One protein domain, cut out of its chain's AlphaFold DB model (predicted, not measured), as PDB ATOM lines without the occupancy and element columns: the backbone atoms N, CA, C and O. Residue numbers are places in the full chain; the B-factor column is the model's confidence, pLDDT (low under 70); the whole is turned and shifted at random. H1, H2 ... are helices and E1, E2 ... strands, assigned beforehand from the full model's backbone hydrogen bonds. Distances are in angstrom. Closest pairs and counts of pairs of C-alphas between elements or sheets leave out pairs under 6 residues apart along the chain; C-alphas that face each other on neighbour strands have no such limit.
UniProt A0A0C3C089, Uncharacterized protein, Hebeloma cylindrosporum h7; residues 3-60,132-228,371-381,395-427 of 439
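What this domain is: This is residues 3 to 60, 132 to 228, 371 to 381 and 395 to 427 of the 439 residues of an uncharacterized protein of Hebeloma cylindrosporum h7 (UniProt A0A0C3C089). A twisted five-stranded sheet, E7 E3 E4 E10 E11, has helix H4 along one face and the two-stranded sheet E8 E9 over part of the other, a small and only partly face-to-face sandwich. Beyond one end of the main strands lie helices H1, H2 and H5 and the hairpin of E5 and E6, with the pair E1 and E2 beside E9; residues 222 to 227 stick out. The printed part has 199 residues, with elements in the order E1 H1 H2 E2 H3 E3 H4 E4 H5 E5 E6 E7 E8 E9 E10 E11; the main sheet is mixed. The class is mixed, helices and strands, with under half of the residues in named elements. The whole is compact, with a radius of gyration of the C-alphas of 18.6 A and spans of 57 by 39 by 30 A.

Where its parts are: E1, residues 3 to 5, begins with C-alpha 3 at (-39.905, -29.904, -20.988). H1 is residues 12 to 23, 16.5 A long; H2 34 to 39; E2 49 to 52; H3 136 to 139. E3, 146 to 153, is 19.0 A long. H4, 158 to 170, is 17.6 A long, with C-alpha 158 at (-47.692, -39.391, -1.341). E4 is 182 to 187, 16.5 A; H5 192 to 195; E5 201 to 203; E6 206 to 208; E7 212 to 218, 19.5 A; E8 371 to 375; E9 401 to 406, 16.0 A; E10 410 to 413. E11, 424 to 427, ends with C-alpha 427 at (-47.204, -47.516, -11.016).

How they stand to each other: In the main sheet E7 and E3 are antiparallel, N 150 to O 215 being 2.9 A. E3 and E4 are parallel, N 151 to O 184 2.8 A, and with H4 form a strand-helix-strand unit, parallel neighbours with a helix between, its crossover right-handed. E4 and E10 are antiparallel, N 185 to O 411 2.7 A, as are the hairpin E10 and E11, N 412 to O 425 2.9 A. H4 lies over E4 at a height over the sheet of 9.2 A, making two layers, a helix on one face of a sheet. E8 and E9 are parallel, N 372 to O 402 2.8 A; their strands stand at 41 degrees to the main sheet's. The closest C-alphas of E2 and E9, Leu 52 and Phe 402, are 6.0 A apart. E1 and E2 are antiparallel, N 4 to O 50 2.9 A, as are the hairpin E5 and E6, N 203 to O 206 2.9 A. H1 and H2, a helical hairpin, only just touch, with 3 pairs of C-alphas within 8 A, made by residues 18 to 21 of H1 alone; the closest are Val 18 and Leu 38, 7.1 A. H1 and H5 are close but not clearly touching, C-alphas of Ser 12 and Val 194 7.3 A apart. H3 only grazes the main sheet with residues 137 to 138. H1, H2 and H4 have every O i to N i+4 pair within hydrogen-bond range; H3 and H5 are too short for one.

The domain as a whole: The C-alphas farthest apart, Lys 43 and Asn 174, are 57.7 A apart. Residues 61 to 131, 229 to 370 and 382 to 394 are not printed, with C-alpha gaps of 18.7, 14.4 and 24.8 A. Of the links printed whole, H4 to E4 is long. The mean pLDDT of the printed part is 72.0; 72 residues are under 70, among them 25 to 60, 171 to 179 and 415 to 422.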
ATOM      1  N   PHE A   3     -40.829 -28.952 -20.373       77.88
ATOM      2  CA  PHE A   3     -39.905 -29.904 -20.988       77.88
ATOM      3  C   PHE A   3     -39.502 -31.003 -20.004       77.88
ATOM      4  O   PHE A   3     -39.555 -30.820 -18.790       77.88
ATOM      5  N   ALA A   4     -39.078 -32.139 -20.548       78.38
ATOM      6  CA  ALA A   4     -38.453 -33.226 -19.815       78.38
ATOM      7  C   ALA A   4     -37.173 -33.654 -20.538       78.38
ATOM      8  O   ALA A   4     -37.165 -33.863 -21.754       78.38
ATOM      9  N   LEU A   5     -36.088 -33.776 -19.775       76.38
ATOM     10  CA  LEU A   5     -34.759 -34.072 -20.291       76.38
ATOM     11  C   LEU A   5     -34.331 -35.474 -19.859       76.38
ATOM     12  O   LEU A   5     -34.263 -35.766 -18.667       76.38
ATOM     13  N   SER A   6     -34.025 -36.340 -20.825       74.06
ATOM     14  CA  SER A   6     -33.407 -37.634 -20.535       74.06
ATOM     15  C   SER A   6     -31.947 -37.443 -20.134       74.06
ATOM     16  O   SER A   6     -31.235 -36.667 -20.756       74.06
ATOM     17  N   THR A   7     -31.460 -38.193 -19.148       68.69
ATOM     18  CA  THR A   7     -30.049 -38.156 -18.734       68.69
ATOM     19  C   THR A   7     -29.149 -39.073 -19.568       68.69
ATOM     20  O   THR A   7     -27.986 -39.256 -19.220       68.69
ATOM     21  N   ASN A   8     -29.657 -39.650 -20.664       66.31
ATOM     22  CA  ASN A   8     -28.928 -40.572 -21.543       66.31
ATOM     23  C   ASN A   8     -27.919 -39.840 -22.447       66.31
ATOM     24  O   ASN A   8     -27.952 -39.949 -23.673       66.31
ATOM     25  N   PHE A   9     -27.027 -39.063 -21.842       67.00
ATOM     26  CA  PHE A   9     -25.937 -38.387 -22.529       67.00
ATOM     27  C   PHE A   9     -24.659 -39.233 -22.443       67.00
ATOM     28  O   PHE A   9     -24.309 -39.682 -21.351       67.00
ATOM     29  N   PRO A  10     -23.927 -39.439 -23.557       65.00
ATOM     30  CA  PRO A  10     -22.665 -40.185 -23.543       65.00
ATOM     31  C   PRO A  10     -21.587 -39.521 -22.680       65.00
ATOM     32  O   PRO A  10     -20.663 -40.185 -22.211       65.00
ATOM     33  N   ARG A  11     -21.679 -38.198 -22.521       69.69
ATOM     34  CA  ARG A  11     -20.740 -37.357 -21.786       69.69
ATOM     35  C   ARG A  11     -21.506 -36.405 -20.877       69.69
ATOM     36  O   ARG A  11     -22.505 -35.817 -21.292       69.69
ATOM     37  N   SER A  12     -21.020 -36.221 -19.654       70.69
ATOM     38  CA  SER A  12     -21.613 -35.292 -18.685       70.69
ATOM     39  C   SER A  12     -21.582 -33.840 -19.167       70.69
ATOM     40  O   SER A  12     -22.487 -33.072 -18.846       70.69
ATOM     41  N   GLU A  13     -20.582 -33.455 -19.969       76.00
ATOM     42  CA  GLU A  13     -20.476 -32.096 -20.506       76.00
ATOM     43  C   GLU A  13     -21.609 -31.767 -21.485       76.00
ATOM     44  O   GLU A  13     -22.102 -30.640 -21.481       76.00
ATOM     45  N   ASP A  14     -22.047 -32.740 -22.288       75.31
ATOM     46  CA  ASP A  14     -23.119 -32.548 -23.271       75.31
ATOM     47  C   ASP A  14     -24.448 -32.267 -22.562       75.31
ATOM     48  O   ASP A  14     -25.196 -31.362 -22.935       75.31
ATOM     49  N   LEU A  15     -24.709 -32.988 -21.471       75.81
ATOM     50  CA  LEU A  15     -25.875 -32.742 -20.638       75.81
ATOM     51  C   LEU A  15     -25.817 -31.369 -19.969       75.81
ATOM     52  O   LEU A  15     -26.808 -30.642 -19.980       75.81
ATOM     53  N   GLN A  16     -24.660 -30.987 -19.421       76.62
ATOM     54  CA  GLN A  16     -24.494 -29.673 -18.805       76.62
ATOM     55  C   GLN A  16     -24.734 -28.543 -19.817       76.62
ATOM     56  O   GLN A  16     -25.342 -27.532 -19.471       76.62
ATOM     57  N   GLN A  17     -24.306 -28.709 -21.071       78.94
ATOM     58  CA  GLN A  17     -24.575 -27.742 -22.139       78.94
ATOM     59  C   GLN A  17     -26.073 -27.606 -22.427       78.94
ATOM     60  O   GLN A  17     -26.562 -26.482 -22.535       78.94
ATOM     61  N   VAL A  18     -26.805 -28.721 -22.508       78.06
ATOM     62  CA  VAL A  18     -28.260 -28.706 -22.724       78.06
ATOM     63  C   VAL A  18     -28.988 -28.080 -21.535       78.06
ATOM     64  O   VAL A  18     -29.846 -27.223 -21.731       78.06
ATOM     65  N   VAL A  19     -28.612 -28.432 -20.304       78.56
ATOM     66  CA  VAL A  19     -29.167 -27.824 -19.083       78.56
ATOM     67  C   VAL A  19     -28.930 -26.313 -19.074       78.56
ATOM     68  O   VAL A  19     -29.869 -25.549 -18.866       78.56
ATOM     69  N   ASN A  20     -27.710 -25.864 -19.380       79.00
ATOM     70  CA  ASN A  20     -27.392 -24.438 -19.463       79.00
ATOM     71  C   ASN A  20     -28.199 -23.732 -20.565       79.00
ATOM     72  O   ASN A  20     -28.616 -22.591 -20.379       79.00
ATOM     73  N   ALA A  21     -28.427 -24.379 -21.710       78.31
ATOM     74  CA  ALA A  21     -29.252 -23.816 -22.777       78.31
ATOM     75  C   ALA A  21     -30.723 -23.674 -22.353       78.31
ATOM     76  O   ALA A  21     -31.340 -22.654 -22.642       78.31
ATOM     77  N   LEU A  22     -31.265 -24.661 -21.631       77.00
ATOM     78  CA  LEU A  22     -32.644 -24.646 -21.135       77.00
ATOM     79  C   LEU A  22     -32.862 -23.601 -20.035       77.00
ATOM     80  O   LEU A  22     -33.900 -22.949 -20.019       77.00
ATOM     81  N   ILE A  23     -31.882 -23.411 -19.149       77.62
ATOM     82  CA  ILE A  23     -31.925 -22.379 -18.100       77.62
ATOM     83  C   ILE A  23     -31.990 -20.977 -18.712       77.62
ATOM     84  O   ILE A  23     -32.811 -20.165 -18.303       77.62
ATOM     85  N   ASN A  24     -31.172 -20.719 -19.734       75.31
ATOM     86  CA  ASN A  24     -31.098 -19.413 -20.390       75.31
ATOM     87  C   ASN A  24     -32.121 -19.249 -21.527       75.31
ATOM     88  O   ASN A  24     -32.029 -18.296 -22.298       75.31
ATOM     89  N   PHE A  25     -33.075 -20.176 -21.676       69.94
ATOM     90  CA  PHE A  25     -34.003 -20.176 -22.810       69.94
ATOM     91  C   PHE A  25     -34.845 -18.894 -22.870       69.94
ATOM     92  O   PHE A  25     -35.058 -18.353 -23.952       69.94
ATOM     93  N   ASN A  26     -35.272 -18.382 -21.711       65.19
ATOM     94  CA  ASN A  26     -36.068 -17.155 -21.616       65.19
ATOM     95  C   ASN A  26     -35.275 -15.883 -21.969       65.19
ATOM     96  O   ASN A  26     -35.883 -14.894 -22.368       65.19
ATOM     97  N   ASP A  27     -33.944 -15.908 -21.848       63.09
ATOM     98  CA  ASP A  27     -33.081 -14.744 -22.100       63.09
ATOM     99  C   ASP A  27     -32.691 -14.605 -23.576       63.09
ATOM    100  O   ASP A  27     -32.186 -13.570 -24.015       63.09
ATOM    101  N   THR A  28     -32.911 -15.654 -24.365       54.62
ATOM    102  CA  THR A  28     -32.642 -15.655 -25.799       54.62
ATOM    103  C   THR A  28     -33.930 -15.404 -26.578       54.62
ATOM    104  O   THR A  28     -34.850 -16.214 -26.520       54.62
ATOM    105  N   GLU A  29     -33.982 -14.321 -27.365       47.44
ATOM    106  CA  GLU A  29     -34.971 -14.131 -28.441       47.44
ATOM    107  C   GLU A  29     -34.758 -15.206 -29.526       47.44
ATOM    108  O   GLU A  29     -34.229 -14.947 -30.608       47.44
ATOM    109  N   VAL A  30     -35.092 -16.463 -29.229       47.62
ATOM    110  CA  VAL A  30     -34.987 -17.544 -30.206       47.62
ATOM    111  C   VAL A  30     -36.188 -17.447 -31.138       47.62
ATOM    112  O   VAL A  30     -37.292 -17.892 -30.835       47.62
ATOM    113  N   VAL A  31     -35.952 -16.867 -32.311       40.12
ATOM    114  CA  VAL A  31     -36.830 -16.993 -33.476       40.12
ATOM    115  C   VAL A  31     -36.598 -18.386 -34.074       40.12
ATOM    116  O   VAL A  31     -35.796 -18.559 -34.986       40.12
ATOM    117  N   GLY A  32     -37.228 -19.402 -33.485       47.41
ATOM    118  CA  GLY A  32     -37.068 -20.815 -33.850       47.41
ATOM    119  C   GLY A  32     -37.518 -21.726 -32.708       47.41
ATOM    120  O   GLY A  32     -37.508 -21.316 -31.549       47.41
ATOM    121  N   GLY A  33     -37.968 -22.944 -33.012       49.53
ATOM    122  CA  GLY A  33     -38.377 -23.904 -31.978       49.53
ATOM    123  C   GLY A  33     -37.224 -24.268 -31.030       49.53
ATOM    124  O   GLY A  33     -36.058 -23.998 -31.311       49.53
ATOM    125  N   VAL A  34     -37.533 -24.930 -29.910       54.88
ATOM    126  CA  VAL A  34     -36.528 -25.426 -28.940       54.88
ATOM    127  C   VAL A  34     -35.451 -26.272 -29.628       54.88
ATOM    128  O   VAL A  34     -34.270 -26.181 -29.289       54.88
ATOM    129  N   ASP A  35     -35.851 -27.027 -30.652       52.62
ATOM    130  CA  ASP A  35     -34.954 -27.840 -31.466       52.62
ATOM    131  C   ASP A  35     -33.928 -27.001 -32.245       52.62
ATOM    132  O   ASP A  35     -32.774 -27.409 -32.343       52.62
ATOM    133  N   ASP A  36     -34.277 -25.800 -32.725       50.25
ATOM    134  CA  ASP A  36     -33.336 -24.904 -33.420       50.25
ATOM    135  C   ASP A  36     -32.329 -24.268 -32.446       50.25
ATOM    136  O   ASP A  36     -31.133 -24.156 -32.753       50.25
ATOM    137  N   ALA A  37     -32.776 -23.908 -31.236       52.44
ATOM    138  CA  ALA A  37     -31.899 -23.393 -30.179       52.44
ATOM    139  C   ALA A  37     -30.871 -24.437 -29.712       52.44
ATOM    140  O   ALA A  37     -29.722 -24.099 -29.420       52.44
ATOM    141  N   LEU A  38     -31.275 -25.710 -29.656       53.16
ATOM    142  CA  LEU A  38     -30.422 -26.819 -29.224       53.16
ATOM    143  C   LEU A  38     -29.559 -27.385 -30.365       53.16
ATOM    144  O   LEU A  38     -28.431 -27.810 -30.121       53.16
ATOM    145  N   SER A  39     -30.033 -27.330 -31.614       48.44
ATOM    146  CA  SER A  39     -29.315 -27.797 -32.812       48.44
ATOM    147  C   SER A  39     -28.138 -26.890 -33.197       48.44
ATOM    148  O   SER A  39     -27.092 -27.362 -33.653       48.44
ATOM    149  N   THR A  40     -28.254 -25.578 -32.965       42.03
ATOM    150  CA  THR A  40     -27.236 -24.593 -33.376       42.03
ATOM    151  C   THR A  40     -25.952 -24.612 -32.538       42.03
ATOM    152  O   THR A  40     -24.925 -24.117 -33.010       42.03
ATOM    153  N   LYS A  41     -25.949 -25.223 -31.343       45.00
ATOM    154  CA  LYS A  41     -24.764 -25.288 -30.457       45.00
ATOM    155  C   LYS A  41     -24.071 -26.649 -30.370       45.00
ATOM    156  O   LYS A  41     -23.002 -26.742 -29.773       45.00
ATOM    157  N   GLY A  42     -24.579 -27.675 -31.044       38.25
ATOM    158  CA  GLY A  42     -23.889 -28.955 -31.154       38.25
ATOM    159  C   GLY A  42     -24.713 -29.949 -31.951       38.25
ATOM    160  O   GLY A  42     -25.888 -30.143 -31.669       38.25
ATOM    161  N   LYS A  43     -24.096 -30.605 -32.943       36.44
ATOM    162  CA  LYS A  43     -24.683 -31.749 -33.664       36.44
ATOM    163  C   LYS A  43     -24.792 -32.938 -32.710       36.44
ATOM    164  O   LYS A  43     -24.000 -33.876 -32.777       36.44
ATOM    165  N   SER A  44     -25.740 -32.863 -31.797       41.75
ATOM    166  CA  SER A  44     -25.950 -33.819 -30.734       41.75
ATOM    167  C   SER A  44     -26.852 -34.924 -31.318       41.75
ATOM    168  O   SER A  44     -28.077 -34.849 -31.395       41.75
ATOM    169  N   LYS A  45     -26.210 -35.924 -31.934       42.03
ATOM    170  CA  LYS A  45     -26.900 -37.069 -32.539       42.03
ATOM    171  C   LYS A  45     -27.365 -38.005 -31.421       42.03
ATOM    172  O   LYS A  45     -26.530 -38.666 -30.814       42.03
ATOM    173  N   GLY A  46     -28.679 -38.103 -31.209       42.50
ATOM    174  CA  GLY A  46     -29.289 -39.176 -30.410       42.50
ATOM    175  C   GLY A  46     -29.832 -38.796 -29.029       42.50
ATOM    176  O   GLY A  46     -30.034 -39.689 -28.213       42.50
ATOM    177  N   HIS A  47     -30.088 -37.518 -28.744       53.88
ATOM    178  CA  HIS A  47     -30.618 -37.105 -27.436       53.88
ATOM    179  C   HIS A  47     -32.144 -37.040 -27.453       53.88
ATOM    180  O   HIS A  47     -32.740 -36.436 -28.341       53.88
ATOM    181  N   THR A  48     -32.787 -37.670 -26.469       52.62
ATOM    182  CA  THR A  48     -34.244 -37.638 -26.325       52.62
ATOM    183  C   THR A  48     -34.646 -36.466 -25.435       52.62
ATOM    184  O   THR A  48     -34.444 -36.501 -24.219       52.62
ATOM    185  N   LEU A  49     -35.224 -35.438 -26.052       54.12
ATOM    186  CA  LEU A  49     -35.905 -34.339 -25.375       54.12
ATOM    187  C   LEU A  49     -37.410 -34.485 -25.616       54.12
ATOM    188  O   LEU A  49     -37.840 -34.608 -26.760       54.12
ATOM    189  N   GLY A  50     -38.205 -34.473 -24.549       54.72
ATOM    190  CA  GLY A  50     -39.647 -34.263 -24.658       54.72
ATOM    191  C   GLY A  50     -39.943 -32.789 -24.418       54.72
ATOM    192  O   GLY A  50     -39.602 -32.270 -23.355       54.72
ATOM    193  N   CYS A  51     -40.578 -32.101 -25.365       55.66
ATOM    194  CA  CYS A  51     -40.976 -30.703 -25.200       55.66
ATOM    195  C   CYS A  51     -42.473 -30.511 -25.460       55.66
ATOM    196  O   CYS A  51     -43.016 -31.017 -26.439       55.66
ATOM    197  N   LEU A  52     -43.130 -29.745 -24.592       54.47
ATOM    198  CA  LEU A  52     -44.478 -29.229 -24.792       54.47
ATOM    199  C   LEU A  52     -44.401 -27.699 -24.823       54.47
ATOM    200  O   LEU A  52     -44.215 -27.032 -23.797       54.47
ATOM    201  N   ALA A  53     -44.531 -27.144 -26.026       53.78
ATOM    202  CA  ALA A  53     -44.567 -25.708 -26.262       53.78
ATOM    203  C   ALA A  53     -46.012 -25.267 -26.538       53.78
ATOM    204  O   ALA A  53     -46.655 -25.744 -27.466       53.78
ATOM    205  N   GLY A  54     -46.520 -24.352 -25.715       45.41
ATOM    206  CA  GLY A  54     -47.849 -23.767 -25.849       45.41
ATOM    207  C   GLY A  54     -47.952 -22.482 -25.032       45.41
ATOM    208  O   GLY A  54     -47.235 -22.315 -24.041       45.41
ATOM    209  N   SER A  55     -48.822 -21.564 -25.460       39.00
ATOM    210  CA  SER A  55     -49.183 -20.387 -24.666       39.00
ATOM    211  C   SER A  55     -50.141 -20.831 -23.563       39.00
ATOM    212  O   SER A  55     -51.348 -20.948 -23.776       39.00
ATOM    213  N   PHE A  56     -49.593 -21.149 -22.392       44.38
ATOM    214  CA  PHE A  56     -50.390 -21.387 -21.194       44.38
ATOM    215  C   PHE A  56     -50.807 -20.019 -20.648       44.38
ATOM    216  O   PHE A  56     -50.071 -19.385 -19.894       44.38
ATOM    217  N   ALA A  57     -51.951 -19.508 -21.106       31.14
ATOM    218  CA  ALA A  57     -52.509 -18.277 -20.566       31.14
ATOM    219  C   ALA A  57     -52.811 -18.475 -19.070       31.14
ATOM    220  O   ALA A  57     -53.607 -19.339 -18.713       31.14
ATOM    221  N   SER A  58     -52.183 -17.639 -18.238       34.44
ATOM    222  CA  SER A  58     -52.311 -17.561 -16.777       34.44
ATOM    223  C   SER A  58     -51.753 -18.756 -15.999       34.44
ATOM    224  O   SER A  58     -52.433 -19.758 -15.820       34.44
ATOM    225  N   THR A  59     -50.560 -18.615 -15.418       37.12
ATOM    226  CA  THR A  59     -50.159 -19.393 -14.231       37.12
ATOM    227  C   THR A  59     -49.111 -18.633 -13.425       37.12
ATOM    228  O   THR A  59     -48.086 -18.215 -13.959       37.12
ATOM    229  N   SER A  60     -49.373 -18.448 -12.131       33.12
ATOM    230  CA  SER A  60     -48.325 -18.252 -11.134       33.12
ATOM    231  C   SER A  60     -47.717 -19.619 -10.815       33.12
ATOM    232  O   SER A  60     -48.439 -20.586 -10.565       33.12
ATOM    233  N   LEU A 132     -50.352 -31.580   3.478       71.19
ATOM    234  CA  LEU A 132     -49.690 -30.378   2.981       71.19
ATOM    235  C   LEU A 132     -50.733 -29.291   2.689       71.19
ATOM    236  O   LEU A 132     -51.850 -29.628   2.280       71.19
ATOM    237  N   PRO A 133     -50.386 -28.005   2.866       77.19
ATOM    238  CA  PRO A 133     -51.232 -26.930   2.381       77.19
ATOM    239  C   PRO A 133     -51.408 -27.059   0.862       77.19
ATOM    240  O   PRO A 133     -50.464 -27.395   0.147       77.19
ATOM    241  N   LEU A 134     -52.619 -26.791   0.367       80.12
ATOM    242  CA  LEU A 134     -52.868 -26.731  -1.074       80.12
ATOM    243  C   LEU A 134     -51.997 -25.631  -1.710       80.12
ATOM    244  O   LEU A 134     -51.853 -24.574  -1.087       80.12
ATOM    245  N   PRO A 135     -51.454 -25.836  -2.923       82.19
ATOM    246  CA  PRO A 135     -50.812 -24.769  -3.701       82.19
ATOM    247  C   PRO A 135     -51.763 -23.579  -3.898       82.19
ATOM    248  O   PRO A 135     -52.961 -23.809  -4.101       82.19
ATOM    249  N   ASP A 136     -51.283 -22.330  -3.855       77.00
ATOM    250  CA  ASP A 136     -52.191 -21.171  -3.807       77.00
ATOM    251  C   ASP A 136     -53.012 -21.030  -5.097       77.00
ATOM    252  O   ASP A 136     -54.194 -20.682  -5.035       77.00
ATOM    253  N   GLY A 137     -52.456 -21.431  -6.247       77.56
ATOM    254  CA  GLY A 137     -53.198 -21.521  -7.512       77.56
ATOM    255  C   GLY A 137     -54.409 -22.467  -7.456       77.56
ATOM    256  O   GLY A 137     -55.470 -22.163  -8.004       77.56
ATOM    257  N   LEU A 138     -54.306 -23.587  -6.729       83.38
ATOM    258  CA  LEU A 138     -55.442 -24.492  -6.516       83.38
ATOM    259  C   LEU A 138     -56.415 -23.961  -5.463       83.38
ATOM    260  O   LEU A 138     -57.608 -24.194  -5.604       83.38
ATOM    261  N   ARG A 139     -55.956 -23.209  -4.453       82.81
ATOM    262  CA  ARG A 139     -56.851 -22.615  -3.435       82.81
ATOM    263  C   ARG A 139     -57.860 -21.631  -4.021       82.81
ATOM    264  O   ARG A 139     -58.930 -21.455  -3.448       82.81
ATOM    265  N   GLN A 140     -57.498 -20.972  -5.119       81.56
ATOM    266  CA  GLN A 140     -58.336 -19.980  -5.797       81.56
ATOM    267  C   GLN A 140     -59.245 -20.591  -6.871       81.56
ATOM    268  O   GLN A 140     -60.155 -19.927  -7.360       81.56
ATOM    269  N   THR A 141     -59.005 -21.846  -7.246       82.75
ATOM    270  CA  THR A 141     -59.764 -22.542  -8.285       82.75
ATOM    271  C   THR A 141     -60.917 -23.310  -7.646       82.75
ATOM    272  O   THR A 141     -60.780 -23.817  -6.540       82.75
ATOM    273  N   ASN A 142     -62.066 -23.432  -8.314       83.12
ATOM    274  CA  ASN A 142     -63.103 -24.352  -7.849       83.12
ATOM    275  C   ASN A 142     -62.776 -25.772  -8.346       83.12
ATOM    276  O   ASN A 142     -62.643 -25.959  -9.558       83.12
ATOM    277  N   PRO A 143     -62.681 -26.795  -7.477       82.56
ATOM    278  CA  PRO A 143     -62.379 -28.163  -7.909       82.56
ATOM    279  C   PRO A 143     -63.392 -28.716  -8.923       82.56
ATOM    280  O   PRO A 143     -63.017 -29.526  -9.762       82.56
ATOM    281  N   SER A 144     -64.646 -28.245  -8.923       81.12
ATOM    282  CA  SER A 144     -65.657 -28.667  -9.906       81.12
ATOM    283  C   SER A 144     -65.386 -28.180 -11.336       81.12
ATOM    284  O   SER A 144     -65.935 -28.739 -12.290       81.12
ATOM    285  N   GLN A 145     -64.553 -27.146 -11.486       83.56
ATOM    286  CA  GLN A 145     -64.114 -26.610 -12.772       83.56
ATOM    287  C   GLN A 145     -62.869 -27.324 -13.297       83.56
ATOM    288  O   GLN A 145     -62.558 -27.181 -14.475       83.56
ATOM    289  N   ILE A 146     -62.151 -28.079 -12.464       85.69
ATOM    290  CA  ILE A 146     -60.955 -28.801 -12.897       85.69
ATOM    291  C   ILE A 146     -61.397 -30.050 -13.653       85.69
ATOM    292  O   ILE A 146     -62.131 -30.886 -13.137       85.69
ATOM    293  N   GLU A 147     -60.941 -30.172 -14.891       83.88
ATOM    294  CA  GLU A 147     -61.208 -31.326 -15.741       83.88
ATOM    295  C   GLU A 147     -60.042 -32.316 -15.701       83.88
ATOM    296  O   GLU A 147     -60.238 -33.522 -15.565       83.88
ATOM    297  N   THR A 148     -58.814 -31.807 -15.772       86.31
ATOM    298  CA  THR A 148     -57.589 -32.601 -15.638       86.31
ATOM    299  C   THR A 148     -56.575 -31.839 -14.796       86.31
ATOM    300  O   THR A 148     -56.353 -30.654 -15.018       86.31
ATOM    301  N   LEU A 149     -55.919 -32.511 -13.855       89.38
ATOM    302  CA  LEU A 149     -54.788 -31.994 -13.102       89.38
ATOM    303  C   LEU A 149     -53.570 -32.882 -13.337       89.38
ATOM    304  O   LEU A 149     -53.559 -34.062 -12.987       89.38
ATOM    305  N   LEU A 150     -52.528 -32.288 -13.903       89.62
ATOM    306  CA  LEU A 150     -51.242 -32.930 -14.109       89.62
ATOM    307  C   LEU A 150     -50.235 -32.375 -13.122       89.62
ATOM    308  O   LEU A 150     -50.165 -31.166 -12.919       89.62
ATOM    309  N   THR A 151     -49.431 -33.245 -12.531       90.56
ATOM    310  CA  THR A 151     -48.361 -32.850 -11.618       90.56
ATOM    311  C   THR A 151     -47.056 -33.548 -11.972       90.56
ATOM    312  O   THR A 151     -47.052 -34.660 -12.488       90.56
ATOM    313  N   PHE A 152     -45.947 -32.880 -11.694       89.94
ATOM    314  CA  PHE A 152     -44.582 -33.366 -11.826       89.94
ATOM    315  C   PHE A 152     -43.945 -33.169 -10.463       89.94
ATOM    316  O   PHE A 152     -43.731 -32.034 -10.042       89.94
ATOM    317  N   SER A 153     -43.730 -34.260  -9.742       88.69
ATOM    318  CA  SER A 153     -43.317 -34.221  -8.345       88.69
ATOM    319  C   SER A 153     -41.921 -34.787  -8.169       88.69
ATOM    320  O   SER A 153     -41.505 -35.691  -8.891       88.69
ATOM    321  N   SER A 154     -41.226 -34.308  -7.141       85.56
ATOM    322  CA  SER A 154     -40.078 -34.977  -6.548       85.56
ATOM    323  C   SER A 154     -40.420 -36.411  -6.121       85.56
ATOM    324  O   SER A 154     -41.602 -36.785  -6.081       85.56
ATOM    325  N   PRO A 155     -39.410 -37.230  -5.782       75.50
ATOM    326  CA  PRO A 155     -39.638 -38.573  -5.289       75.50
ATOM    327  C   PRO A 155     -40.513 -38.485  -4.037       75.50
ATOM    328  O   PRO A 155     -40.353 -37.569  -3.231       75.50
ATOM    329  N   TYR A 156     -41.440 -39.431  -3.887       81.50
ATOM    330  CA  TYR A 156     -42.391 -39.510  -2.765       81.50
ATOM    331  C   TYR A 156     -43.539 -38.476  -2.792       81.50
ATOM    332  O   TYR A 156     -43.737 -37.742  -1.820       81.50
ATOM    333  N   PRO A 157     -44.377 -38.455  -3.849       83.81
ATOM    334  CA  PRO A 157     -45.500 -37.521  -3.952       83.81
ATOM    335  C   PRO A 157     -46.638 -37.797  -2.955       83.81
ATOM    336  O   PRO A 157     -47.604 -37.045  -2.951       83.81
ATOM    337  N   ASP A 158     -46.566 -38.841  -2.118       81.56
ATOM    338  CA  ASP A 158     -47.692 -39.391  -1.341       81.56
ATOM    339  C   ASP A 158     -48.530 -38.318  -0.630       81.56
ATOM    340  O   ASP A 158     -49.752 -38.289  -0.745       81.56
ATOM    341  N   LYS A 159     -47.872 -37.386   0.071       79.94
ATOM    342  CA  LYS A 159     -48.558 -36.306   0.797       79.94
ATOM    343  C   LYS A 159     -49.234 -35.309  -0.138       79.94
ATOM    344  O   LYS A 159     -50.336 -34.850   0.151       79.94
ATOM    345  N   LEU A 160     -48.568 -34.958  -1.237       83.44
ATOM    346  CA  LEU A 160     -49.110 -34.049  -2.242       83.44
ATOM    347  C   LEU A 160     -50.302 -34.700  -2.943       83.44
ATOM    348  O   LEU A 160     -51.371 -34.100  -2.998       83.44
ATOM    349  N   THR A 161     -50.128 -35.936  -3.407       85.12
ATOM    350  CA  THR A 161     -51.176 -36.762  -3.999       85.12
ATOM    351  C   THR A 161     -52.373 -36.866  -3.067       85.12
ATOM    352  O   THR A 161     -53.498 -36.647  -3.506       85.12
ATOM    353  N   HIS A 162     -52.158 -37.133  -1.778       82.44
ATOM    354  CA  HIS A 162     -53.233 -37.221  -0.795       82.44
ATOM    355  C   HIS A 162     -53.975 -35.885  -0.623       82.44
ATOM    356  O   HIS A 162     -55.204 -35.856  -0.696       82.44
ATOM    357  N   THR A 163     -53.252 -34.770  -0.449       84.38
ATOM    358  CA  THR A 163     -53.853 -33.426  -0.352       84.38
ATOM    359  C   THR A 163     -54.659 -33.083  -1.607       84.38
ATOM    360  O   THR A 163     -55.803 -32.640  -1.498       84.38
ATOM    361  N   ILE A 164     -54.084 -33.301  -2.793       86.56
ATOM    362  CA  ILE A 164     -54.732 -33.027  -4.079       86.56
ATOM    363  C   ILE A 164     -55.969 -33.900  -4.251       86.56
ATOM    364  O   ILE A 164     -57.027 -33.391  -4.606       86.56
ATOM    365  N   SER A 165     -55.854 -35.192  -3.962       83.56
ATOM    366  CA  SER A 165     -56.967 -36.130  -4.039       83.56
ATOM    367  C   SER A 165     -58.098 -35.669  -3.135       83.56
ATOM    368  O   SER A 165     -59.207 -35.428  -3.598       83.56
ATOM    369  N   LYS A 166     -57.817 -35.434  -1.852       81.94
ATOM    370  CA  LYS A 166     -58.827 -34.948  -0.914       81.94
ATOM    371  C   LYS A 166     -59.508 -33.681  -1.428       81.94
ATOM    372  O   LYS A 166     -60.724 -33.586  -1.350       81.94
ATOM    373  N   TYR A 167     -58.752 -32.735  -1.977       84.62
ATOM    374  CA  TYR A 167     -59.296 -31.511  -2.554       84.62
ATOM    375  C   TYR A 167     -60.208 -31.777  -3.761       84.62
ATOM    376  O   TYR A 167     -61.374 -31.386  -3.731       84.62
ATOM    377  N   LEU A 168     -59.723 -32.505  -4.769       83.19
ATOM    378  CA  LEU A 168     -60.476 -32.828  -5.984       83.19
ATOM    379  C   LEU A 168     -61.742 -33.643  -5.685       83.19
ATOM    380  O   LEU A 168     -62.800 -33.375  -6.251       83.19
ATOM    381  N   PHE A 169     -61.651 -34.604  -4.763       76.88
ATOM    382  CA  PHE A 169     -62.748 -35.511  -4.430       76.88
ATOM    383  C   PHE A 169     -63.681 -34.972  -3.325       76.88
ATOM    384  O   PHE A 169     -64.787 -35.482  -3.159       76.88
ATOM    385  N   SER A 170     -63.308 -33.898  -2.611       73.00
ATOM    386  CA  SER A 170     -64.162 -33.276  -1.579       73.00
ATOM    387  C   SER A 170     -65.420 -32.601  -2.130       73.00
ATOM    388  O   SER A 170     -66.408 -32.464  -1.411       73.00
ATOM    389  N   SER A 171     -65.411 -32.187  -3.397       61.12
ATOM    390  CA  SER A 171     -66.518 -31.438  -4.007       61.12
ATOM    391  C   SER A 171     -67.536 -32.304  -4.744       61.12
ATOM    392  O   SER A 171     -68.435 -31.777  -5.394       61.12
ATOM    393  N   ILE A 172     -67.464 -33.627  -4.583       62.97
ATOM    394  CA  ILE A 172     -68.337 -34.616  -5.243       62.97
ATOM    395  C   ILE A 172     -69.690 -34.751  -4.508       62.97
ATOM    396  O   ILE A 172     -70.323 -35.799  -4.442       62.97
ATOM    397  N   SER A 173     -70.192 -33.655  -3.941       50.66
ATOM    398  CA  SER A 173     -71.496 -33.634  -3.282       50.66
ATOM    399  C   SER A 173     -72.632 -33.537  -4.313       50.66
ATOM    400  O   SER A 173     -72.956 -32.452  -4.784       50.66
ATOM    401  N   ASN A 174     -73.276 -34.677  -4.592       46.59
ATOM    402  CA  ASN A 174     -74.657 -34.887  -5.073       46.59
ATOM    403  C   ASN A 174     -75.161 -34.227  -6.376       46.59
ATOM    404  O   ASN A 174     -76.253 -34.591  -6.811       46.59
ATOM    405  N   THR A 175     -74.453 -33.295  -7.019       45.59
ATOM    406  CA  THR A 175     -75.051 -32.514  -8.121       45.59
ATOM    407  C   THR A 175     -74.734 -33.015  -9.531       45.59
ATOM    408  O   THR A 175     -75.535 -32.758 -10.419       45.59
ATOM    409  N   HIS A 176     -73.649 -33.771  -9.756       44.81
ATOM    410  CA  HIS A 176     -73.390 -34.456 -11.037       44.81
ATOM    411  C   HIS A 176     -72.471 -35.684 -10.848       44.81
ATOM    412  O   HIS A 176     -71.257 -35.525 -10.760       44.81
ATOM    413  N   PRO A 177     -73.014 -36.915 -10.797       49.25
ATOM    414  CA  PRO A 177     -72.242 -38.137 -10.532       49.25
ATOM    415  C   PRO A 177     -71.375 -38.639 -11.707       49.25
ATOM    416  O   PRO A 177     -70.815 -39.728 -11.616       49.25
ATOM    417  N   SER A 178     -71.281 -37.905 -12.823       51.31
ATOM    418  CA  SER A 178     -70.763 -38.453 -14.086       51.31
ATOM    419  C   SER A 178     -69.334 -38.062 -14.470       51.31
ATOM    420  O   SER A 178     -68.766 -38.754 -15.308       51.31
ATOM    421  N   THR A 179     -68.729 -37.020 -13.888       62.09
ATOM    422  CA  THR A 179     -67.436 -36.513 -14.393       62.09
ATOM    423  C   THR A 179     -66.466 -36.221 -13.246       62.09
ATOM    424  O   THR A 179     -66.469 -35.136 -12.665       62.09
ATOM    425  N   TYR A 180     -65.642 -37.217 -12.909       72.62
ATOM    426  CA  TYR A 180     -64.530 -37.088 -11.964       72.62
ATOM    427  C   TYR A 180     -63.341 -36.391 -12.649       72.62
ATOM    428  O   TYR A 180     -63.038 -36.744 -13.791       72.62
ATOM    429  N   PRO A 181     -62.648 -35.445 -11.987       79.88
ATOM    430  CA  PRO A 181     -61.446 -34.838 -12.550       79.88
ATOM    431  C   PRO A 181     -60.363 -35.899 -12.762       79.88
ATOM    432  O   PRO A 181     -60.122 -36.741 -11.893       79.88
ATOM    433  N   HIS A 182     -59.677 -35.843 -13.899       85.25
ATOM    434  CA  HIS A 182     -58.543 -36.721 -14.169       85.25
ATOM    435  C   HIS A 182     -57.310 -36.203 -13.437       85.25
ATOM    436  O   HIS A 182     -56.866 -35.090 -13.693       85.25
ATOM    437  N   TYR A 183     -56.716 -37.005 -12.561       89.00
ATOM    438  CA  TYR A 183     -55.444 -36.674 -11.930       89.00
ATOM    439  C   TYR A 183     -54.341 -37.604 -12.428       89.00
ATOM    440  O   TYR A 183     -54.513 -38.824 -12.453       89.00
ATOM    441  N   ALA A 184     -53.199 -37.026 -12.801       91.50
ATOM    442  CA  ALA A 184     -51.979 -37.768 -13.074       91.50
ATOM    443  C   ALA A 184     -50.759 -37.040 -12.492       91.50
ATOM    444  O   ALA A 184     -50.630 -35.819 -12.578       91.50
ATOM    445  N   CYS A 185     -49.834 -37.801 -11.924       92.94
ATOM    446  CA  CYS A 185     -48.587 -37.329 -11.349       92.94
ATOM    447  C   CYS A 185     -47.424 -38.100 -11.959       92.94
ATOM    448  O   CYS A 185     -47.391 -39.323 -11.865       92.94
ATOM    449  N   LEU A 186     -46.460 -37.404 -12.548       93.06
ATOM    450  CA  LEU A 186     -45.160 -37.979 -12.848       93.06
ATOM    451  C   LEU A 186     -44.302 -37.936 -11.584       93.06
ATOM    452  O   LEU A 186     -44.133 -36.876 -10.978       93.06
ATOM    453  N   ILE A 187     -43.706 -39.071 -11.234       92.56
ATOM    454  CA  ILE A 187     -42.708 -39.150 -10.168       92.56
ATOM    455  C   ILE A 187     -41.350 -38.938 -10.818       92.56
ATOM    456  O   ILE A 187     -40.969 -39.713 -11.690       92.56
ATOM    457  N   ALA A 188     -40.623 -37.891 -10.439       88.94
ATOM    458  CA  ALA A 188     -39.340 -37.567 -11.047       88.94
ATOM    459  C   ALA A 188     -38.301 -38.681 -10.834       88.94
ATOM    460  O   ALA A 188     -38.193 -39.273  -9.758       88.94
ATOM    461  N   ALA A 189     -37.524 -38.952 -11.884       86.38
ATOM    462  CA  ALA A 189     -36.408 -39.886 -11.832       86.38
ATOM    463  C   ALA A 189     -35.238 -39.276 -11.039       86.38
ATOM    464  O   ALA A 189     -34.964 -38.083 -11.208       86.38
ATOM    465  N   PRO A 190     -34.517 -40.062 -10.218       83.81
ATOM    466  CA  PRO A 190     -33.385 -39.541  -9.471       83.81
ATOM    467  C   PRO A 190     -32.260 -39.014 -10.372       83.81
ATOM    468  O   PRO A 190     -31.890 -39.666 -11.347       83.81
ATOM    469  N   THR A 191     -31.650 -37.883 -10.014       80.69
ATOM    470  CA  THR A 191     -30.581 -37.234 -10.803       80.69
ATOM    471  C   THR A 191     -29.260 -37.090 -10.037       80.69
ATOM    472  O   THR A 191     -28.413 -36.264 -10.384       80.69
ATOM    473  N   HIS A 192     -29.035 -37.916  -9.012       77.06
ATOM    474  CA  HIS A 192     -27.905 -37.781  -8.081       77.06
ATOM    475  C   HIS A 192     -26.544 -37.950  -8.751       77.06
ATOM    476  O   HIS A 192     -25.639 -37.159  -8.500       77.06
ATOM    477  N   PHE A 193     -26.409 -38.905  -9.672       68.75
ATOM    478  CA  PHE A 193     -25.175 -39.090 -10.445       68.75
ATOM    479  C   PHE A 193     -24.942 -38.017 -11.509       68.75
ATOM    480  O   PHE A 193     -23.869 -37.947 -12.097       68.75
ATOM    481  N   VAL A 194     -25.956 -37.201 -11.771       68.50
ATOM    482  CA  VAL A 194     -25.998 -36.296 -12.910       68.50
ATOM    483  C   VAL A 194     -25.799 -34.853 -12.468       68.50
ATOM    484  O   VAL A 194     -24.967 -34.136 -13.010       68.50
ATOM    485  N   THR A 195     -26.553 -34.431 -11.460       73.88
ATOM    486  CA  THR A 195     -26.555 -33.054 -10.951       73.88
ATOM    487  C   THR A 195     -26.104 -32.962  -9.495       73.88
ATOM    488  O   THR A 195     -26.065 -31.871  -8.930       73.88
ATOM    489  N   GLY A 196     -25.800 -34.095  -8.850       76.31
ATOM    490  CA  GLY A 196     -25.551 -34.146  -7.408       76.31
ATOM    491  C   GLY A 196     -26.807 -33.906  -6.561       76.31
ATOM    492  O   GLY A 196     -26.691 -33.665  -5.361       76.31
ATOM    493  N   ARG A 197     -28.003 -33.931  -7.169       79.50
ATOM    494  CA  ARG A 197     -29.296 -33.688  -6.506       79.50
ATOM    495  C   ARG A 197     -30.162 -34.931  -6.525       79.50
ATOM    496  O   ARG A 197     -30.027 -35.757  -7.414       79.50
ATOM    497  N   GLU A 198     -31.069 -35.056  -5.561       80.19
ATOM    498  CA  GLU A 198     -32.012 -36.174  -5.559       80.19
ATOM    499  C   GLU A 198     -32.857 -36.159  -6.836       80.19
ATOM    500  O   GLU A 198     -32.886 -37.164  -7.535       80.19
ATOM    501  N   VAL A 199     -33.426 -35.004  -7.187       84.00
ATOM    502  CA  VAL A 199     -34.051 -34.723  -8.488       84.00
ATOM    503  C   VAL A 199     -33.689 -33.323  -8.977       84.00
ATOM    504  O   VAL A 199     -33.111 -32.525  -8.238       84.00
ATOM    505  N   THR A 200     -34.021 -33.014 -10.230       84.00
ATOM    506  CA  THR A 200     -33.769 -31.699 -10.833       84.00
ATOM    507  C   THR A 200     -35.059 -31.132 -11.404       84.00
ATOM    508  O   THR A 200     -35.583 -31.651 -12.386       84.00
ATOM    509  N   LEU A 201     -35.545 -30.046 -10.808       84.62
ATOM    510  CA  LEU A 201     -36.602 -29.203 -11.358       84.62
ATOM    511  C   LEU A 201     -35.973 -27.884 -11.812       84.62
ATOM    512  O   LEU A 201     -35.263 -27.251 -11.037       84.62
ATOM    513  N   ILE A 202     -36.230 -27.481 -13.054       81.75
ATOM    514  CA  ILE A 202     -35.825 -26.174 -13.579       81.75
ATOM    515  C   ILE A 202     -37.090 -25.327 -13.687       81.75
ATOM    516  O   ILE A 202     -38.014 -25.699 -14.411       81.75
ATOM    517  N   LEU A 203     -37.137 -24.221 -12.953       80.81
ATOM    518  CA  LEU A 203     -38.276 -23.310 -12.920       80.81
ATOM    519  C   LEU A 203     -37.760 -21.872 -12.926       80.81
ATOM    520  O   LEU A 203     -36.976 -21.503 -12.058       80.81
ATOM    521  N   ASP A 204     -38.192 -21.087 -13.914       79.38
ATOM    522  CA  ASP A 204     -37.821 -19.675 -14.088       79.38
ATOM    523  C   ASP A 204     -36.304 -19.413 -14.035       79.38
ATOM    524  O   ASP A 204     -35.836 -18.458 -13.426       79.38
ATOM    525  N   GLY A 205     -35.523 -20.294 -14.669       76.69
ATOM    526  CA  GLY A 205     -34.055 -20.225 -14.698       76.69
ATOM    527  C   GLY A 205     -33.365 -20.777 -13.443       76.69
ATOM    528  O   GLY A 205     -32.160 -21.021 -13.459       76.69
ATOM    529  N   GLU A 206     -34.117 -21.066 -12.384       80.50
ATOM    530  CA  GLU A 206     -33.593 -21.591 -11.125       80.50
ATOM    531  C   GLU A 206     -33.675 -23.122 -11.062       80.50
ATOM    532  O   GLU A 206     -34.583 -23.750 -11.615       80.50
ATOM    533  N   ILE A 207     -32.716 -23.741 -10.362       82.56
ATOM    534  CA  ILE A 207     -32.639 -25.198 -10.188       82.56
ATOM    535  C   ILE A 207     -33.037 -25.586  -8.764       82.56
ATOM    536  O   ILE A 207     -32.356 -25.245  -7.796       82.56
ATOM    537  N   TYR A 208     -34.058 -26.429  -8.652       82.81
ATOM    538  CA  TYR A 208     -34.558 -26.983  -7.400       82.81
ATOM    539  C   TYR A 208     -34.238 -28.479  -7.296       82.81
ATOM    540  O   TYR A 208     -34.268 -29.216  -8.285       82.81
ATOM    541  N   GLY A 209     -33.900 -28.925  -6.081       82.06
ATOM    542  CA  GLY A 209     -33.577 -30.325  -5.768       82.06
ATOM    543  C   GLY A 209     -34.761 -31.165  -5.276       82.06
ATOM    544  O   GLY A 209     -34.603 -32.358  -5.044       82.06
ATOM    545  N   GLU A 210     -35.912 -30.529  -5.068       81.88
ATOM    546  CA  GLU A 210     -37.134 -31.087  -4.486       81.88
ATOM    547  C   GLU A 210     -38.335 -30.203  -4.867       81.88
ATOM    548  O   GLU A 210     -38.146 -29.086  -5.355       81.88
ATOM    549  N   GLY A 211     -39.556 -30.685  -4.619       81.25
ATOM    550  CA  GLY A 211     -40.795 -29.944  -4.865       81.25
ATOM    551  C   GLY A 211     -41.637 -30.536  -5.991       81.25
ATOM    552  O   GLY A 211     -41.321 -31.587  -6.548       81.25
ATOM    553  N   ALA A 212     -42.738 -29.868  -6.317       85.00
ATOM    554  CA  ALA A 212     -43.636 -30.292  -7.378       85.00
ATOM    555  C   ALA A 212     -44.190 -29.093  -8.142       85.00
ATOM    556  O   ALA A 212     -44.405 -28.029  -7.566       85.00
ATOM    557  N   VAL A 213     -44.465 -29.299  -9.424       85.00
ATOM    558  CA  VAL A 213     -45.161 -28.345 -10.293       85.00
ATOM    559  C   VAL A 213     -46.372 -29.021 -10.913       85.00
ATOM    560  O   VAL A 213     -46.412 -30.244 -11.036       85.00
ATOM    561  N   GLY A 214     -47.377 -28.250 -11.306       85.75
ATOM    562  CA  GLY A 214     -48.576 -28.821 -11.901       85.75
ATOM    563  C   GLY A 214     -49.300 -27.867 -12.829       85.75
ATOM    564  O   GLY A 214     -49.105 -26.657 -12.779       85.75
ATOM    565  N   VAL A 215     -50.134 -28.448 -13.682       85.06
ATOM    566  CA  VAL A 215     -50.975 -27.748 -14.648       85.06
ATOM    567  C   VAL A 215     -52.393 -28.280 -14.502       85.06
ATOM    568  O   VAL A 215     -52.619 -29.490 -14.576       85.06
ATOM    569  N   ALA A 216     -53.343 -27.374 -14.288       86.00
ATOM    570  CA  ALA A 216     -54.763 -27.686 -14.253       86.00
ATOM    571  C   ALA A 216     -55.418 -27.251 -15.569       86.00
ATOM    572  O   ALA A 216     -55.312 -26.094 -15.973       86.00
ATOM    573  N   PHE A 217     -56.121 -28.172 -16.216       83.75
ATOM    574  CA  PHE A 217     -57.013 -27.892 -17.331       83.75
ATOM    575  C   PHE A 217     -58.411 -27.661 -16.776       83.75
ATOM    576  O   PHE A 217     -58.955 -28.510 -16.063       83.75
ATOM    577  N   LEU A 218     -58.964 -26.490 -17.075       84.31
ATOM    578  CA  LEU A 218     -60.275 -26.075 -16.599       84.31
ATOM    579  C   LEU A 218     -61.336 -26.350 -17.664       84.31
ATOM    580  O   LEU A 218     -61.124 -26.083 -18.849       84.31
ATOM    581  N   ARG A 219     -62.500 -26.826 -17.224       78.50
ATOM    582  CA  ARG A 219     -63.670 -27.041 -18.070       78.50
ATOM    583  C   ARG A 219     -64.107 -25.710 -18.682       78.50
ATOM    584  O   ARG A 219     -64.289 -24.715 -17.981       78.50
ATOM    585  N   ARG A 220     -64.328 -25.695 -19.996       72.38
ATOM    586  CA  ARG A 220     -64.821 -24.510 -20.709       72.38
ATOM    587  C   ARG A 220     -66.335 -24.367 -20.511       72.38
ATOM    588  O   ARG A 220     -67.092 -25.221 -20.957       72.38
ATOM    589  N   GLU A 221     -66.781 -23.261 -19.913       64.25
ATOM    590  CA  GLU A 221     -68.201 -23.008 -19.581       64.25
ATOM    591  C   GLU A 221     -69.146 -22.911 -20.802       64.25
ATOM    592  O   GLU A 221     -70.360 -22.983 -20.640       64.25
ATOM    593  N   GLN A 222     -68.617 -22.766 -22.026       55.38
ATOM    594  CA  GLN A 222     -69.399 -22.520 -23.252       55.38
ATOM    595  C   GLN A 222     -69.165 -23.541 -24.383       55.38
ATOM    596  O   GLN A 222     -69.570 -23.298 -25.519       55.38
ATOM    597  N   ALA A 223     -68.497 -24.670 -24.126       56.19
ATOM    598  CA  ALA A 223     -68.291 -25.679 -25.165       56.19
ATOM    599  C   ALA A 223     -69.579 -26.492 -25.390       56.19
ATOM    600  O   ALA A 223     -69.945 -27.333 -24.574       56.19
ATOM    601  N   THR A 224     -70.268 -26.242 -26.506       52.88
ATOM    602  CA  THR A 224     -71.447 -27.008 -26.956       52.88
ATOM    603  C   THR A 224     -71.111 -28.436 -27.398       52.88
ATOM    604  O   THR A 224     -72.006 -29.273 -27.475       52.88
ATOM    605  N   GLU A 225     -69.832 -28.729 -27.646       55.09
ATOM    606  CA  GLU A 225     -69.297 -30.069 -27.894       55.09
ATOM    607  C   GLU A 225     -68.236 -30.372 -26.828       55.09
ATOM    608  O   GLU A 225     -67.095 -29.917 -26.908       55.09
ATOM    609  N   VAL A 226     -68.631 -31.087 -25.773       54.59
ATOM    610  CA  VAL A 226     -67.716 -31.523 -24.712       54.59
ATOM    611  C   VAL A 226     -67.072 -32.831 -25.161       54.59
ATOM    612  O   VAL A 226     -67.619 -33.910 -24.937       54.59
ATOM    613  N   THR A 227     -65.914 -32.756 -25.817       64.12
ATOM    614  CA  THR A 227     -65.062 -33.944 -25.947       64.12
ATOM    615  C   THR A 227     -64.273 -34.083 -24.651       64.12
ATOM    616  O   THR A 227     -63.198 -33.505 -24.518       64.12
ATOM    617  N   GLU A 228     -64.844 -34.793 -23.674       70.31
ATOM    618  CA  GLU A 228     -64.184 -35.033 -22.386       70.31
ATOM    619  C   GLU A 228     -62.815 -35.709 -22.604       70.31
ATOM    620  O   GLU A 228     -62.712 -36.646 -23.416       70.31
ATOM    621  N   LEU A 371     -50.902 -36.493 -23.597       89.44
ATOM    622  CA  LEU A 371     -49.877 -36.405 -22.573       89.44
ATOM    623  C   LEU A 371     -49.711 -37.766 -21.913       89.44
ATOM    624  O   LEU A 371     -50.685 -38.353 -21.447       89.44
ATOM    625  N   GLY A 372     -48.480 -38.267 -21.898       91.06
ATOM    626  CA  GLY A 372     -48.152 -39.604 -21.433       91.06
ATOM    627  C   GLY A 372     -47.052 -39.608 -20.380       91.06
ATOM    628  O   GLY A 372     -46.029 -38.945 -20.542       91.06
ATOM    629  N   PHE A 373     -47.226 -40.414 -19.337       94.06
ATOM    630  CA  PHE A 373     -46.183 -40.758 -18.375       94.06
ATOM    631  C   PHE A 373     -45.821 -42.227 -18.539       94.06
ATOM    632  O   PHE A 373     -46.685 -43.092 -18.418       94.06
ATOM    633  N   LEU A 374     -44.551 -42.502 -18.825       92.38
ATOM    634  CA  LEU A 374     -44.046 -43.842 -19.098       92.38
ATOM    635  C   LEU A 374     -43.087 -44.274 -17.991       92.38
ATOM    636  O   LEU A 374     -42.033 -43.673 -17.801       92.38
ATOM    637  N   ALA A 375     -43.417 -45.356 -17.295       92.19
ATOM    638  CA  ALA A 375     -42.487 -46.005 -16.387       92.19
ATOM    639  C   ALA A 375     -41.410 -46.741 -17.202       92.19
ATOM    640  O   ALA A 375     -41.719 -47.581 -18.054       92.19
ATOM    641  N   VAL A 376     -40.139 -46.438 -16.947       88.25
ATOM    642  CA  VAL A 376     -38.982 -47.039 -17.635       88.25
ATOM    643  C   VAL A 376     -38.066 -47.751 -16.639       88.25
ATOM    644  O   VAL A 376     -38.061 -47.401 -15.459       88.25
ATOM    645  N   PRO A 377     -37.308 -48.780 -17.060       84.19
ATOM    646  CA  PRO A 377     -36.375 -49.447 -16.159       84.19
ATOM    647  C   PRO A 377     -35.210 -48.520 -15.795       84.19
ATOM    648  O   PRO A 377     -34.836 -47.637 -16.567       84.19
ATOM    649  N   GLU A 378     -34.613 -48.752 -14.627       76.81
ATOM    650  CA  GLU A 378     -33.342 -48.123 -14.273       76.81
ATOM    651  C   GLU A 378     -32.248 -48.619 -15.236       76.81
ATOM    652  O   GLU A 378     -32.196 -49.820 -15.529       76.81
ATOM    653  N   PRO A 379     -31.395 -47.731 -15.780       64.94
ATOM    654  CA  PRO A 379     -30.327 -48.147 -16.677       64.94
ATOM    655  C   PRO A 379     -29.370 -49.093 -15.939       64.94
ATOM    656  O   PRO A 379     -28.708 -48.709 -14.976       64.94
ATOM    657  N   LEU A 380     -29.301 -50.350 -16.388       57.91
ATOM    658  CA  LEU A 380     -28.381 -51.336 -15.826       57.91
ATOM    659  C   LEU A 380     -26.940 -50.881 -16.071       57.91
ATOM    660  O   LEU A 380     -26.493 -50.764 -17.215       57.91
ATOM    661  N   SER A 381     -26.199 -50.656 -14.987       42.28
ATOM    662  CA  SER A 381     -24.768 -50.365 -15.039       42.28
ATOM    663  C   SER A 381     -24.035 -51.551 -15.674       42.28
ATOM    664  O   SER A 381     -23.901 -52.600 -15.053       42.28
ATOM    665  N   SER A 395     -33.967 -39.194 -35.277       63.09
ATOM    666  CA  SER A 395     -34.809 -38.472 -34.323       63.09
ATOM    667  C   SER A 395     -36.272 -38.771 -34.643       63.09
ATOM    668  O   SER A 395     -36.741 -38.464 -35.740       63.09
ATOM    669  N   ARG A 396     -36.983 -39.404 -33.709       67.25
ATOM    670  CA  ARG A 396     -38.418 -39.654 -33.844       67.25
ATOM    671  C   ARG A 396     -39.163 -38.507 -33.182       67.25
ATOM    672  O   ARG A 396     -38.996 -38.286 -31.987       67.25
ATOM    673  N   VAL A 397     -39.971 -37.797 -33.960       73.00
ATOM    674  CA  VAL A 397     -40.857 -36.741 -33.463       73.00
ATOM    675  C   VAL A 397     -42.245 -37.343 -33.273       73.00
ATOM    676  O   VAL A 397     -42.777 -37.968 -34.191       73.00
ATOM    677  N   LEU A 398     -42.813 -37.185 -32.077       77.94
ATOM    678  CA  LEU A 398     -44.198 -37.548 -31.788       77.94
ATOM    679  C   LEU A 398     -45.050 -36.279 -31.865       77.94
ATOM    680  O   LEU A 398     -45.070 -35.474 -30.934       77.94
ATOM    681  N   GLU A 399     -45.725 -36.072 -32.991       81.31
ATOM    682  CA  GLU A 399     -46.602 -34.913 -33.155       81.31
ATOM    683  C   GLU A 399     -47.759 -34.959 -32.142       81.31
ATOM    684  O   GLU A 399     -48.299 -36.023 -31.834       81.31
ATOM    685  N   ASN A 400     -48.116 -33.793 -31.592       82.31
ATOM    686  CA  ASN A 400     -49.196 -33.622 -30.610       82.31
ATOM    687  C   ASN A 400     -49.085 -34.497 -29.347       82.31
ATOM    688  O   ASN A 400     -50.069 -34.644 -28.622       82.31
ATOM    689  N   THR A 401     -47.903 -35.044 -29.052       85.12
ATOM    690  CA  THR A 401     -47.696 -35.962 -27.931       85.12
ATOM    691  C   THR A 401     -46.558 -35.489 -27.035       85.12
ATOM    692  O   THR A 401     -45.406 -35.416 -27.454       85.12
ATOM    693  N   PHE A 402     -46.862 -35.238 -25.763       87.06
ATOM    694  CA  PHE A 402     -45.859 -35.028 -24.724       87.06
ATOM    695  C   PHE A 402     -45.704 -36.301 -23.897       87.06
ATOM    696  O   PHE A 402     -46.505 -36.572 -23.003       87.06
ATOM    697  N   LEU A 403     -44.686 -37.101 -24.213       87.25
ATOM    698  CA  LEU A 403     -44.383 -38.347 -23.513       87.25
ATOM    699  C   LEU A 403     -43.167 -38.156 -22.606       87.25
ATOM    700  O   LEU A 403     -42.079 -37.842 -23.087       87.25
ATOM    701  N   VAL A 404     -43.343 -38.389 -21.307       88.75
ATOM    702  CA  VAL A 404     -42.263 -38.277 -20.326       88.75
ATOM    703  C   VAL A 404     -41.934 -39.641 -19.728       88.75
ATOM    704  O   VAL A 404     -42.767 -40.213 -19.018       88.75
ATOM    705  N   PRO A 405     -40.730 -40.180 -19.984       88.19
ATOM    706  CA  PRO A 405     -40.254 -41.373 -19.309       88.19
ATOM    707  C   PRO A 405     -39.737 -41.045 -17.902       88.19
ATOM    708  O   PRO A 405     -39.060 -40.039 -17.699       88.19
ATOM    709  N   SER A 406     -39.999 -41.922 -16.935       90.06
ATOM    710  CA  SER A 406     -39.404 -41.855 -15.599       90.06
ATOM    711  C   SER A 406     -39.174 -43.237 -14.993       90.06
ATOM    712  O   SER A 406     -40.008 -44.133 -15.116       90.06
ATOM    713  N   THR A 407     -38.054 -43.401 -14.291       88.38
ATOM    714  CA  THR A 407     -37.777 -44.587 -13.465       88.38
ATOM    715  C   THR A 407     -38.585 -44.600 -12.168       88.38
ATOM    716  O   THR A 407     -38.814 -45.666 -11.602       88.38
ATOM    717  N   GLY A 408     -39.053 -43.433 -11.707       89.25
ATOM    718  CA  GLY A 408     -39.946 -43.312 -10.553       89.25
ATOM    719  C   GLY A 408     -41.388 -43.720 -10.860       89.25
ATOM    720  O   GLY A 408     -42.143 -44.040  -9.945       89.25
ATOM    721  N   GLY A 409     -41.763 -43.743 -12.144       93.31
ATOM    722  CA  GLY A 409     -43.108 -44.083 -12.589       93.31
ATOM    723  C   GLY A 409     -44.102 -42.928 -12.457       93.31
ATOM    724  O   GLY A 409     -43.755 -41.763 -12.672       93.31
ATOM    725  N   PHE A 410     -45.357 -43.252 -12.155       94.50
ATOM    726  CA  PHE A 410     -46.447 -42.277 -12.094       94.50
ATOM    727  C   PHE A 410     -47.523 -42.656 -11.074       94.50
ATOM    728  O   PHE A 410     -47.628 -43.810 -10.671       94.50
ATOM    729  N   THR A 411     -48.374 -41.695 -10.723       93.19
ATOM    730  CA  THR A 411     -49.610 -41.892  -9.954       93.19
ATOM    731  C   THR A 411     -50.798 -41.379 -10.757       93.19
ATOM    732  O   THR A 411     -50.688 -40.351 -11.414       93.19
ATOM    733  N   VAL A 412     -51.938 -42.065 -10.727       91.88
ATOM    734  CA  VAL A 412     -53.165 -41.640 -11.424       91.88
ATOM    735  C   VAL A 412     -54.398 -41.807 -10.546       91.88
ATOM    736  O   VAL A 412     -54.424 -42.680  -9.681       91.88
ATOM    737  N   SER A 413     -55.429 -40.991 -10.784       87.00
ATOM    738  CA  SER A 413     -56.752 -41.182 -10.179       87.00
ATOM    739  C   SER A 413     -57.459 -42.414 -10.732       87.00
ATOM    740  O   SER A 413     -57.475 -42.642 -11.946       87.00
ATOM    741  N   GLU A 414     -58.126 -43.150  -9.853       76.62
ATOM    742  CA  GLU A 414     -58.979 -44.272 -10.209       76.62
ATOM    743  C   GLU A 414     -60.374 -43.788 -10.640       76.62
ATOM    744  O   GLU A 414     -60.972 -42.914 -10.020       76.62
ATOM    745  N   LYS A 415     -60.910 -44.365 -11.723       63.25
ATOM    746  CA  LYS A 415     -62.262 -44.064 -12.237       63.25
ATOM    747  C   LYS A 415     -63.384 -44.811 -11.499       63.25
ATOM    748  O   LYS A 415     -64.537 -44.745 -11.918       63.25
ATOM    749  N   THR A 416     -63.079 -45.584 -10.462       53.72
ATOM    750  CA  THR A 416     -64.077 -46.436  -9.808       53.72
ATOM    751  C   THR A 416     -65.009 -45.614  -8.930       53.72
ATOM    752  O   THR A 416     -64.567 -44.995  -7.970       53.72
ATOM    753  N   GLY A 417     -66.313 -45.686  -9.213       47.19
ATOM    754  CA  GLY A 417     -67.389 -45.170  -8.356       47.19
ATOM    755  C   GLY A 417     -67.611 -45.974  -7.069       47.19
ATOM    756  O   GLY A 417     -68.705 -45.940  -6.510       47.19
ATOM    757  N   ASP A 418     -66.603 -46.716  -6.619       45.25
ATOM    758  CA  ASP A 418     -66.626 -47.358  -5.314       45.25
ATOM    759  C   ASP A 418     -66.122 -46.361  -4.270       45.25
ATOM    760  O   ASP A 418     -65.138 -45.658  -4.493       45.25
ATOM    761  N   ASN A 419     -66.782 -46.335  -3.110       44.34
ATOM    762  CA  ASN A 419     -66.429 -45.539  -1.928       44.34
ATOM    763  C   ASN A 419     -65.104 -46.002  -1.275       44.34
ATOM    764  O   ASN A 419     -65.041 -46.214  -0.061       44.34
ATOM    765  N   HIS A 420     -64.055 -46.228  -2.064       52.22
ATOM    766  CA  HIS A 420     -62.745 -46.639  -1.578       52.22
ATOM    767  C   HIS A 420     -62.006 -45.446  -0.975       52.22
ATOM    768  O   HIS A 420     -62.135 -44.304  -1.410       52.22
ATOM    769  N   SER A 421     -61.222 -45.722   0.065       53.31
ATOM    770  CA  SER A 421     -60.538 -44.707   0.870       53.31
ATOM    771  C   SER A 421     -59.347 -44.039   0.177       53.31
ATOM    772  O   SER A 421     -58.848 -43.043   0.694       53.31
ATOM    773  N   ASP A 422     -58.864 -44.596  -0.938       62.16
ATOM    774  CA  ASP A 422     -57.742 -44.043  -1.696       62.16
ATOM    775  C   ASP A 422     -58.111 -43.949  -3.183       62.16
ATOM    776  O   ASP A 422     -58.243 -44.976  -3.849       62.16
ATOM    777  N   PRO A 423     -58.338 -42.739  -3.713       75.81
ATOM    778  CA  PRO A 423     -58.783 -42.543  -5.085       75.81
ATOM    779  C   PRO A 423     -57.617 -42.558  -6.081       75.81
ATOM    780  O   PRO A 423     -57.808 -42.188  -7.239       75.81
ATOM    781  N   THR A 424     -56.403 -42.923  -5.654       86.12
ATOM    782  CA  THR A 424     -55.205 -42.906  -6.499       86.12
ATOM    783  C   THR A 424     -54.411 -44.204  -6.441       86.12
ATOM    784  O   THR A 424     -54.417 -44.925  -5.450       86.12
ATOM    785  N   TRP A 425     -53.702 -44.500  -7.530       89.69
ATOM    786  CA  TRP A 425     -52.825 -45.660  -7.651       89.69
ATOM    787  C   TRP A 425     -51.502 -45.270  -8.310       89.69
ATOM    788  O   TRP A 425     -51.486 -44.519  -9.289       89.69
ATOM    789  N   SER A 426     -50.400 -45.805  -7.781       91.44
ATOM    790  CA  SER A 426     -49.042 -45.579  -8.283       91.44
ATOM    791  C   SER A 426     -48.505 -46.792  -9.039       91.44
ATOM    792  O   SER A 426     -48.626 -47.929  -8.587       91.44
ATOM    793  N   CYS A 427     -47.848 -46.532 -10.164       92.44
ATOM    794  CA  CYS A 427     -47.204 -47.516 -11.016       92.44
ATOM    795  C   CYS A 427     -45.720 -47.201 -11.149       92.44
ATOM    796  O   CYS A 427     -45.356 -46.192 -11.748       92.44
TER     797      CYS A 427